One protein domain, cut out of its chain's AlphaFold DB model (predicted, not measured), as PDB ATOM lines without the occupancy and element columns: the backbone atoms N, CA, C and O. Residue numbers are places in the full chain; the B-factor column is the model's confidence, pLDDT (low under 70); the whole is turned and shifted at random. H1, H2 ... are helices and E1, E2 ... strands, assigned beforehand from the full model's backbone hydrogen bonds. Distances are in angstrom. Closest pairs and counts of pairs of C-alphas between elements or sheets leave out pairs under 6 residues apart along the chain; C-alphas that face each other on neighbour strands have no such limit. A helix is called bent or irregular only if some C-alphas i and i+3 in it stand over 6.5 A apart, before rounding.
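What this domain is: This is residues 112 to 186 of the 270 residues of an uncharacterized protein of Pseudoalteromonas phenolica (UniProt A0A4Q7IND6). A strand hairpin, E1 and E2, packs on H3 at one end; H4 packs on H3 too, and the helical hairpin H1 and H2 makes the other end. The 75 printed residues include four named helices, then two antiparallel strands: mostly helix. The whole is compact, radius of gyration of the C-alphas 11.9 A, spanning 38 by 23 by 21 A.

Where its parts are: Find E1, residues 173 to 176, from (19.160, -57.003, 95.146), then E2, 179 to 182. Before them look for H4, 159 to 172, 18.8 A; H3, 146 to 153; H2, 128 to 139; and H1, 113 to 125, 19.6 A, from (5.045, -74.492, 84.942). H1 and H4 are irregular: C-alphas 121 and 124 are 7.8 A apart, 168 and 171 8.2 A.

How they stand to each other: In hairpin E1 and E2, N 174 and O 181 are within hydrogen-bond range, 2.8 A. The closest C-alphas of H3 and E1 are Thr 148 and Ala 175, 4.9 A. H3 touches H4 at Ile 152 and Ile 163, C-alphas 6.4 A apart. H2 touches H3 at Val 132 and Leu 146, C-alphas 6.4 A apart. Every O i to N i+4 pair is within range in H2 and H3, 7 of 9 in H1, 8 of 10 in H4.

The domain as a whole: The farthest C-alphas, Glu 114 and Trp 186, are 38.3 A apart. The printed part has no cut, no link is long, and residue 112 is under pLDDT 70.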
ATOM      1  N   LEU A 112       5.592 -71.879  81.533       68.56
ATOM      2  CA  LEU A 112       6.147 -73.238  81.472       68.56
ATOM      3  C   LEU A 112       6.261 -73.808  82.891       68.56
ATOM      4  O   LEU A 112       7.349 -73.982  83.433       68.56
ATOM      5  N   THR A 113       5.115 -74.028  83.541       73.62
ATOM      6  CA  THR A 113       5.045 -74.492  84.942       73.62
ATOM      7  C   THR A 113       5.778 -75.819  85.156       73.62
ATOM      8  O   THR A 113       6.439 -76.009  86.179       73.62
ATOM      9  N   GLU A 114       5.691 -76.720  84.180       78.00
ATOM     10  CA  GLU A 114       6.344 -78.029  84.217       78.00
ATOM     11  C   GLU A 114       7.869 -77.896  84.105       78.00
ATOM     12  O   GLU A 114       8.604 -78.401  84.953       78.00
ATOM     13  N   GLU A 115       8.357 -77.095  83.154       82.94
ATOM     14  CA  GLU A 115       9.793 -76.842  82.992       82.94
ATOM     15  C   GLU A 115      10.398 -76.112  84.198       82.94
ATOM     16  O   GLU A 115      11.489 -76.459  84.646       82.94
ATOM     17  N   LYS A 116       9.665 -75.162  84.799       84.81
ATOM     18  CA  LYS A 116      10.062 -74.512  86.061       84.81
ATOM     19  C   LYS A 116      10.202 -75.509  87.206       84.81
ATOM     20  O   LYS A 116      11.027 -75.312  88.096       84.81
ATOM     21  N   THR A 117       9.367 -76.545  87.235       85.19
ATOM     22  CA  THR A 117       9.425 -77.575  88.277       85.19
ATOM     23  C   THR A 117      10.656 -78.445  88.085       85.19
ATOM     24  O   THR A 117      11.483 -78.501  88.994       85.19
ATOM     25  N   LYS A 118      10.853 -78.958  86.867       87.88
ATOM     26  CA  LYS A 118      12.040 -79.730  86.489       87.88
ATOM     27  C   LYS A 118      13.338 -78.966  86.767       87.88
ATOM     28  O   LYS A 118      14.246 -79.495  87.395       87.88
ATOM     29  N   PHE A 119      13.398 -77.686  86.400       89.44
ATOM     30  CA  PHE A 119      14.569 -76.843  86.641       89.44
ATOM     31  C   PHE A 119      14.938 -76.738  88.131       89.44
ATOM     32  O   PHE A 119      16.105 -76.858  88.491       89.44
ATOM     33  N   LYS A 120      13.963 -76.577  89.037       89.19
ATOM     34  CA  LYS A 120      14.230 -76.507  90.490       89.19
ATOM     35  C   LYS A 120      14.785 -77.809  91.072       89.19
ATOM     36  O   LYS A 120      15.389 -77.761  92.149       89.19
ATOM     37  N   GLU A 121      14.548 -78.931  90.406       87.00
ATOM     38  CA  GLU A 121      15.030 -80.254  90.799       87.00
ATOM     39  C   GLU A 121      16.432 -80.509  90.238       87.00
ATOM     40  O   GLU A 121      17.306 -80.955  90.978       87.00
ATOM     41  N   THR A 122      16.685 -80.129  88.980       90.88
ATOM     42  CA  THR A 122      17.915 -80.487  88.253       90.88
ATOM     43  C   THR A 122      18.962 -79.373  88.157       90.88
ATOM     44  O   THR A 122      20.037 -79.599  87.613       90.88
ATOM     45  N   TRP A 123      18.719 -78.166  88.687       90.62
ATOM     46  CA  TRP A 123      19.632 -77.019  88.500       90.62
ATOM     47  C   TRP A 123      21.080 -77.260  88.954       90.62
ATOM     48  O   TRP A 123      21.989 -76.603  88.457       90.62
ATOM     49  N   ARG A 124      21.309 -78.186  89.896       90.88
ATOM     50  CA  ARG A 124      22.653 -78.538  90.393       90.88
ATOM     51  C   ARG A 124      23.499 -79.293  89.366       90.88
ATOM     52  O   ARG A 124      24.712 -79.347  89.520       90.88
ATOM     53  N   GLU A 125      22.856 -79.885  88.365       91.06
ATOM     54  CA  GLU A 125      23.487 -80.681  87.306       91.06
ATOM     55  C   GLU A 125      23.839 -79.826  86.079       91.06
ATOM     56  O   GLU A 125      24.518 -80.290  85.163       91.06
ATOM     57  N   LEU A 126      23.373 -78.575  86.039       90.94
ATOM     58  CA  LEU A 126      23.640 -77.649  84.947       90.94
ATOM     59  C   LEU A 126      25.012 -76.986  85.117       90.94
ATOM     60  O   LEU A 126      25.435 -76.678  86.231       90.94
ATOM     61  N   SER A 127      25.687 -76.718  83.995       92.75
ATOM     62  CA  SER A 127      26.851 -75.830  83.985       92.75
ATOM     63  C   SER A 127      26.440 -74.401  84.347       92.75
ATOM     64  O   SER A 127      25.288 -74.011  84.159       92.75
ATOM     65  N   ASP A 128      27.388 -73.606  84.837       92.06
ATOM     66  CA  ASP A 128      27.124 -72.239  85.298       92.06
ATOM     67  C   ASP A 128      26.509 -71.343  84.211       92.06
ATOM     68  O   ASP A 128      25.570 -70.600  84.485       92.06
ATOM     69  N   GLU A 129      26.979 -71.463  82.970       90.62
ATOM     70  CA  GLU A 129      26.443 -70.744  81.805       90.62
ATOM     71  C   GLU A 129      24.994 -71.160  81.515       90.62
ATOM     72  O   GLU A 129      24.096 -70.323  81.452       90.62
ATOM     73  N   ARG A 130      24.738 -72.476  81.453       89.94
ATOM     74  CA  ARG A 130      23.390 -73.021  81.227       89.94
ATOM     75  C   ARG A 130      22.421 -72.655  82.338       89.94
ATOM     76  O   ARG A 130      21.237 -72.476  82.076       89.94
ATOM     77  N   LEU A 131      22.903 -72.568  83.577       90.75
ATOM     78  CA  LEU A 131      22.086 -72.178  84.715       90.75
ATOM     79  C   LEU A 131      21.559 -70.749  84.554       90.75
ATOM     80  O   LEU A 131      20.390 -70.511  84.843       90.75
ATOM     81  N   VAL A 132      22.401 -69.816  84.100       89.38
ATOM     82  CA  VAL A 132      22.006 -68.419  83.860       89.38
ATOM     83  C   VAL A 132      21.007 -68.337  82.706       89.38
ATOM     84  O   VAL A 132      19.943 -67.742  82.880       89.38
ATOM     85  N   ASP A 133      21.297 -68.995  81.582       88.06
ATOM     86  CA  ASP A 133      20.441 -68.968  80.390       88.06
ATOM     87  C   ASP A 133      19.058 -69.582  80.652       88.06
ATOM     88  O   ASP A 133      18.029 -68.997  80.307       88.06
ATOM     89  N   GLU A 134      19.001 -70.745  81.313       87.81
ATOM     90  CA  GLU A 134      17.732 -71.391  81.671       87.81
ATOM     91  C   GLU A 134      16.952 -70.586  82.713       87.81
ATOM     92  O   GLU A 134      15.723 -70.501  82.642       87.81
ATOM     93  N   PHE A 135      17.644 -69.949  83.661       88.50
ATOM     94  CA  PHE A 135      16.991 -69.082  84.634       88.50
ATOM     95  C   PHE A 135      16.369 -67.853  83.958       88.50
ATOM     96  O   PHE A 135      15.211 -67.529  84.232       88.50
ATOM     97  N   GLU A 136      17.090 -67.196  83.045       87.50
ATOM     98  CA  GLU A 136      16.568 -66.072  82.263       87.50
ATOM     99  C   GLU A 136      15.383 -66.507  81.389       87.50
ATOM    100  O   GLU A 136      14.342 -65.847  81.392       87.50
ATOM    101  N   ARG A 137      15.490 -67.655  80.708       85.19
ATOM    102  CA  ARG A 137      14.434 -68.201  79.844       85.19
ATOM    103  C   ARG A 137      13.149 -68.525  80.606       85.19
ATOM    104  O   ARG A 137      12.057 -68.234  80.117       85.19
ATOM    105  N   LEU A 138      13.261 -69.153  81.778       86.25
ATOM    106  CA  LEU A 138      12.106 -69.620  82.552       86.25
ATOM    107  C   LEU A 138      11.483 -68.515  83.407       86.25
ATOM    108  O   LEU A 138      10.258 -68.465  83.553       86.25
ATOM    109  N   TYR A 139      12.304 -67.652  84.001       82.06
ATOM    110  CA  TYR A 139      11.855 -66.655  84.974       82.06
ATOM    111  C   TYR A 139      11.836 -65.223  84.430       82.06
ATOM    112  O   TYR A 139      11.328 -64.333  85.107       82.06
ATOM    113  N   GLY A 140      12.340 -64.985  83.214       77.31
ATOM    114  CA  GLY A 140      12.347 -63.664  82.577       77.31
ATOM    115  C   GLY A 140      13.255 -62.649  83.276       77.31
ATOM    116  O   GLY A 140      13.103 -61.443  83.079       77.31
ATOM    117  N   VAL A 141      14.173 -63.117  84.127       81.94
ATOM    118  CA  VAL A 141      15.089 -62.270  84.894       81.94
ATOM    119  C   VAL A 141      16.408 -62.153  84.145       81.94
ATOM    120  O   VAL A 141      17.188 -63.101  84.111       81.94
ATOM    121  N   LYS A 142      16.670 -60.973  83.582       80.19
ATOM    122  CA  LYS A 142      17.885 -60.700  82.801       80.19
ATOM    123  C   LYS A 142      19.023 -60.219  83.691       80.19
ATOM    124  O   LYS A 142      18.788 -59.484  84.652       80.19
ATOM    125  N   ASN A 143      20.257 -60.558  83.323       78.19
ATOM    126  CA  ASN A 143      21.485 -60.106  83.999       78.19
ATOM    127  C   ASN A 143      21.567 -60.461  85.499       78.19
ATOM    128  O   ASN A 143      22.240 -59.770  86.268       78.19
ATOM    129  N   ALA A 144      20.881 -61.514  85.949       82.19
ATOM    130  CA  ALA A 144      21.050 -61.994  87.316       82.19
ATOM    131  C   ALA A 144      22.423 -62.663  87.472       82.19
ATOM    132  O   ALA A 144      22.786 -63.557  86.712       82.19
ATOM    133  N   GLY A 145      23.185 -62.249  88.487       84.56
ATOM    134  CA  GLY A 145      24.472 -62.871  88.788       84.56
ATOM    135  C   GLY A 145      24.319 -64.342  89.190       84.56
ATOM    136  O   GLY A 145      23.412 -64.695  89.947       84.56
ATOM    137  N   LEU A 146      25.252 -65.188  88.748       88.81
ATOM    138  CA  LEU A 146      25.276 -66.626  89.040       88.81
ATOM    139  C   LEU A 146      25.121 -66.934  90.540       88.81
ATOM    140  O   LEU A 146      24.305 -67.764  90.936       88.81
ATOM    141  N   THR A 147      25.875 -66.236  91.393       89.12
ATOM    142  CA  THR A 147      25.830 -66.413  92.853       89.12
ATOM    143  C   THR A 147      24.453 -66.078  93.426       89.12
ATOM    144  O   THR A 147      23.953 -66.788  94.295       89.12
ATOM    145  N   THR A 148      23.801 -65.036  92.903       89.25
ATOM    146  CA  THR A 148      22.440 -64.637  93.288       89.25
ATOM    147  C   THR A 148      21.449 -65.759  92.984       89.25
ATOM    148  O   THR A 148      20.680 -66.155  93.861       89.25
ATOM    149  N   ILE A 149      21.519 -66.319  91.770       90.56
ATOM    150  CA  ILE A 149      20.665 -67.425  91.317       90.56
ATOM    151  C   ILE A 149      20.861 -68.653  92.216       90.56
ATOM    152  O   ILE A 149      19.885 -69.194  92.741       90.56
ATOM    153  N   LYS A 150      22.115 -69.054  92.467       91.81
ATOM    154  CA  LYS A 150      22.439 -70.191  93.344       91.81
ATOM    155  C   LYS A 150      21.906 -69.983  94.767       91.81
ATOM    156  O   LYS A 150      21.249 -70.876  95.303       91.81
ATOM    157  N   ASN A 151      22.099 -68.797  95.353       89.69
ATOM    158  CA  ASN A 151      21.605 -68.468  96.696       89.69
ATOM    159  C   ASN A 151      20.076 -68.612  96.786       89.69
ATOM    160  O   ASN A 151      19.566 -69.226  97.723       89.69
ATOM    161  N   ILE A 152      19.338 -68.137  95.782       91.31
ATOM    162  CA  ILE A 152      17.872 -68.235  95.736       91.31
ATOM    163  C   ILE A 152      17.394 -69.679  95.556       91.31
ATOM    164  O   ILE A 152      16.520 -70.135  96.297       91.31
ATOM    165  N   LEU A 153      17.973 -70.420  94.607       90.88
ATOM    166  CA  LEU A 153      17.591 -71.810  94.324       90.88
ATOM    167  C   LEU A 153      17.952 -72.769  95.468       90.88
ATOM    168  O   LEU A 153      17.331 -73.829  95.611       90.88
ATOM    169  N   SER A 154      18.924 -72.388  96.300       89.19
ATOM    170  CA  SER A 154      19.339 -73.137  97.487       89.19
ATOM    171  C   SER A 154      18.419 -72.969  98.708       89.19
ATOM    172  O   SER A 154      18.569 -73.720  99.674       89.19
ATOM    173  N   HIS A 155      17.447 -72.044  98.681       88.19
ATOM    174  CA  HIS A 155      16.534 -71.811  99.810       88.19
ATOM    175  C   HIS A 155      15.666 -73.046 100.108       88.19
ATOM    176  O   HIS A 155      15.061 -73.614  99.193       88.19
ATOM    177  N   LYS A 156      15.622 -73.478 101.378       83.50
ATOM    178  CA  LYS A 156      15.056 -74.781 101.785       83.50
ATOM    179  C   LYS A 156      13.537 -74.763 101.976       83.50
ATOM    180  O   LYS A 156      12.862 -75.632 101.439       83.50
ATOM    181  N   GLU A 157      12.996 -73.786 102.703       80.81
ATOM    182  CA  GLU A 157      11.585 -73.817 103.130       80.81
ATOM    183  C   GLU A 157      10.626 -73.121 102.161       80.81
ATOM    184  O   GLU A 157       9.542 -73.622 101.870       80.81
ATOM    185  N   TYR A 158      11.012 -71.957 101.628       83.75
ATOM    186  CA  TYR A 158      10.098 -71.076 100.890       83.75
ATOM    187  C   TYR A 158      10.558 -70.813  99.456       83.75
ATOM    188  O   TYR A 158      10.325 -69.731  98.917       83.75
ATOM    189  N   LYS A 159      11.172 -71.812  98.813       86.69
ATOM    190  CA  LYS A 159      11.822 -71.683  97.499       86.69
ATOM    191  C   LYS A 159      10.963 -70.971  96.448       86.69
ATOM    192  O   LYS A 159      11.389 -69.962  95.898       86.69
ATOM    193  N   ASN A 160       9.727 -71.427  96.217       86.06
ATOM    194  CA  ASN A 160       8.834 -70.811  95.221       86.06
ATOM    195  C   ASN A 160       8.521 -69.342  95.542       86.06
ATOM    196  O   ASN A 160       8.449 -68.510  94.643       86.06
ATOM    197  N   ARG A 161       8.355 -69.011  96.827       85.69
ATOM    198  CA  ARG A 161       8.051 -67.648  97.267       85.69
ATOM    199  C   ARG A 161       9.268 -66.734  97.149       85.69
ATOM    200  O   ARG A 161       9.109 -65.588  96.752       85.69
ATOM    201  N   VAL A 162      10.459 -67.236  97.462       89.00
ATOM    202  CA  VAL A 162      11.733 -66.513  97.314       89.00
ATOM    203  C   VAL A 162      12.026 -66.243  95.838       89.00
ATOM    204  O   VAL A 162      12.343 -65.107  95.499       89.00
ATOM    205  N   ILE A 163      11.845 -67.237  94.962       88.81
ATOM    206  CA  ILE A 163      11.982 -67.071  93.506       88.81
ATOM    207  C   ILE A 163      10.991 -66.021  92.999       88.81
ATOM    208  O   ILE A 163      11.406 -65.062  92.359       88.81
ATOM    209  N   TYR A 164       9.713 -66.125  93.371       87.31
ATOM    210  CA  TYR A 164       8.703 -65.134  92.991       87.31
ATOM    211  C   TYR A 164       9.054 -63.717  93.474       87.31
ATOM    212  O   TYR A 164       8.958 -62.747  92.725       87.31
ATOM    213  N   MET A 165       9.490 -63.572  94.730       87.12
ATOM    214  CA  MET A 165       9.929 -62.275  95.248       87.12
ATOM    215  C   MET A 165      11.123 -61.741  94.459       87.12
ATOM    216  O   MET A 165      11.156 -60.552  94.150       87.12
ATOM    217  N   PHE A 166      12.075 -62.604  94.109       89.12
ATOM    218  CA  PHE A 166      13.224 -62.228  93.302       89.12
ATOM    219  C   PHE A 166      12.834 -61.809  91.884       89.12
ATOM    220  O   PHE A 166      13.284 -60.756  91.451       89.12
ATOM    221  N   GLU A 167      11.940 -62.527  91.198       86.19
ATOM    222  CA  GLU A 167      11.410 -62.116  89.886       86.19
ATOM    223  C   GLU A 167      10.918 -60.660  89.921       86.19
ATOM    224  O   GLU A 167      11.262 -59.846  89.064       86.19
ATOM    225  N   VAL A 168      10.183 -60.301  90.978       83.12
ATOM    226  CA  VAL A 168       9.620 -58.958  91.158       83.12
ATOM    227  C   VAL A 168      10.677 -57.908  91.520       83.12
ATOM    228  O   VAL A 168      10.511 -56.742  91.156       83.12
ATOM    229  N   CYS A 169      11.735 -58.275  92.250       84.88
ATOM    230  CA  CYS A 169      12.649 -57.318  92.885       84.88
ATOM    231  C   CYS A 169      14.133 -57.436  92.503       84.88
ATOM    232  O   CYS A 169      14.955 -56.725  93.078       84.88
ATOM    233  N   HIS A 170      14.481 -58.276  91.524       83.81
ATOM    234  CA  HIS A 170      15.861 -58.569  91.108       83.81
ATOM    235  C   HIS A 170      16.698 -57.311  90.826       83.81
ATOM    236  O   HIS A 170      17.871 -57.264  91.171       83.81
ATOM    237  N   MET A 171      16.080 -56.247  90.301       83.19
ATOM    238  CA  MET A 171      16.716 -54.947  90.030       83.19
ATOM    239  C   MET A 171      17.208 -54.200  91.285       83.19
ATOM    240  O   MET A 171      17.829 -53.143  91.174       83.19
ATOM    241  N   HIS A 172      16.879 -54.686  92.481       85.81
ATOM    242  CA  HIS A 172      17.159 -54.030  93.758       85.81
ATOM    243  C   HIS A 172      18.028 -54.862  94.700       85.81
ATOM    244  O   HIS A 172      18.325 -54.399  95.807       85.81
ATOM    245  N   VAL A 173      18.425 -56.068  94.294       86.62
ATOM    246  CA  VAL A 173      19.160 -57.003  95.146       86.62
ATOM    247  C   VAL A 173      20.405 -57.546  94.446       86.62
ATOM    248  O   VAL A 173      20.396 -57.827  93.253       86.62
ATOM    249  N   GLU A 174      21.477 -57.708  95.210       88.75
ATOM    250  CA  GLU A 174      22.761 -58.272  94.786       88.75
ATOM    251  C   GLU A 174      23.181 -59.394  95.741       88.75
ATOM    252  O   GLU A 174      22.745 -59.427  96.892       88.75
ATOM    253  N   ALA A 175      24.023 -60.325  95.291       87.00
ATOM    254  CA  ALA A 175      24.580 -61.340  96.181       87.00
ATOM    255  C   ALA A 175      25.629 -60.731  97.126       87.00
ATOM    256  O   ALA A 175      26.520 -59.999  96.699       87.00
ATOM    257  N   GLN A 176      25.558 -61.094  98.405       85.62
ATOM    258  CA  GLN A 176      26.576 -60.808  99.410       85.62
ATOM    259  C   GLN A 176      26.825 -62.070 100.243       85.62
ATOM    260  O   GLN A 176      26.035 -62.429 101.118       85.62
ATOM    261  N   GLY A 177      27.943 -62.748  99.975       83.50
ATOM    262  CA  GLY A 177      28.281 -64.005 100.641       83.50
ATOM    263  C   GLY A 177      27.206 -65.073 100.416       83.50
ATOM    264  O   GLY A 177      26.868 -65.392  99.276       83.50
ATOM    265  N   SER A 178      26.655 -65.608 101.507       83.12
ATOM    266  CA  SER A 178      25.645 -66.674 101.488       83.12
ATOM    267  C   SER A 178      24.212 -66.196 101.221       83.12
ATOM    268  O   SER A 178      23.315 -67.028 101.082       83.12
ATOM    269  N   TRP A 179      23.965 -64.882 101.158       91.00
ATOM    270  CA  TRP A 179      22.624 -64.347 100.918       91.00
ATOM    271  C   TRP A 179      22.624 -63.114 100.007       91.00
ATOM    272  O   TRP A 179      23.555 -62.890  99.236       91.00
ATOM    273  N   LEU A 180      21.521 -62.368 100.020       90.25
ATOM    274  CA  LEU A 180      21.265 -61.183  99.221       90.25
ATOM    275  C   LEU A 180      21.377 -59.921 100.077       90.25
ATOM    276  O   LEU A 180      20.978 -59.905 101.241       90.25
ATOM    277  N   LYS A 181      21.838 -58.841  99.455       90.44
ATOM    278  CA  LYS A 181      21.878 -57.479  99.985       90.44
ATOM    279  C   LYS A 181      21.102 -56.557  99.048       90.44
ATOM    280  O   LYS A 181      20.933 -56.840  97.869       90.44
ATOM    281  N   LEU A 182      20.613 -55.443  99.580       88.38
ATOM    282  CA  LEU A 182      20.015 -54.368  98.790       88.38
ATOM    283  C   LEU A 182      21.127 -53.600  98.057       88.38
ATOM    284  O   LEU A 182      22.088 -53.178  98.701       88.38
ATOM    285  N   ILE A 183      20.972 -53.392  96.745       83.94
ATOM    286  CA  ILE A 183      21.936 -52.639  95.914       83.94
ATOM    287  C   ILE A 183      22.064 -51.196  96.420       83.94
ATOM    288  O   ILE A 183      23.150 -50.628  96.492       83.94
ATOM    289  N   ASP A 184      20.932 -50.603  96.790       80.38
ATOM    290  CA  ASP A 184      20.844 -49.202  97.183       80.38
ATOM    291  C   ASP A 184      20.675 -49.059  98.704       80.38
ATOM    292  O   ASP A 184      19.704 -49.553  99.294       80.38
ATOM    293  N   LYS A 185      21.599 -48.317  99.335       80.00
ATOM    294  CA  LYS A 185      21.561 -47.979 100.769       80.00
ATOM    295  C   LYS A 185      20.300 -47.187 101.146       80.00
ATOM    296  O   LYS A 185      19.809 -47.303 102.269       80.00
ATOM    297  N   TRP A 186      19.733 -46.439 100.201       80.38
ATOM    298  CA  TRP A 186      18.577 -45.565 100.383       80.38
ATOM    299  C   TRP A 186      17.248 -46.178  99.957       80.38
ATOM    300  O   TRP A 186      16.230 -45.485  99.971       80.38
TER     301      TRP A 186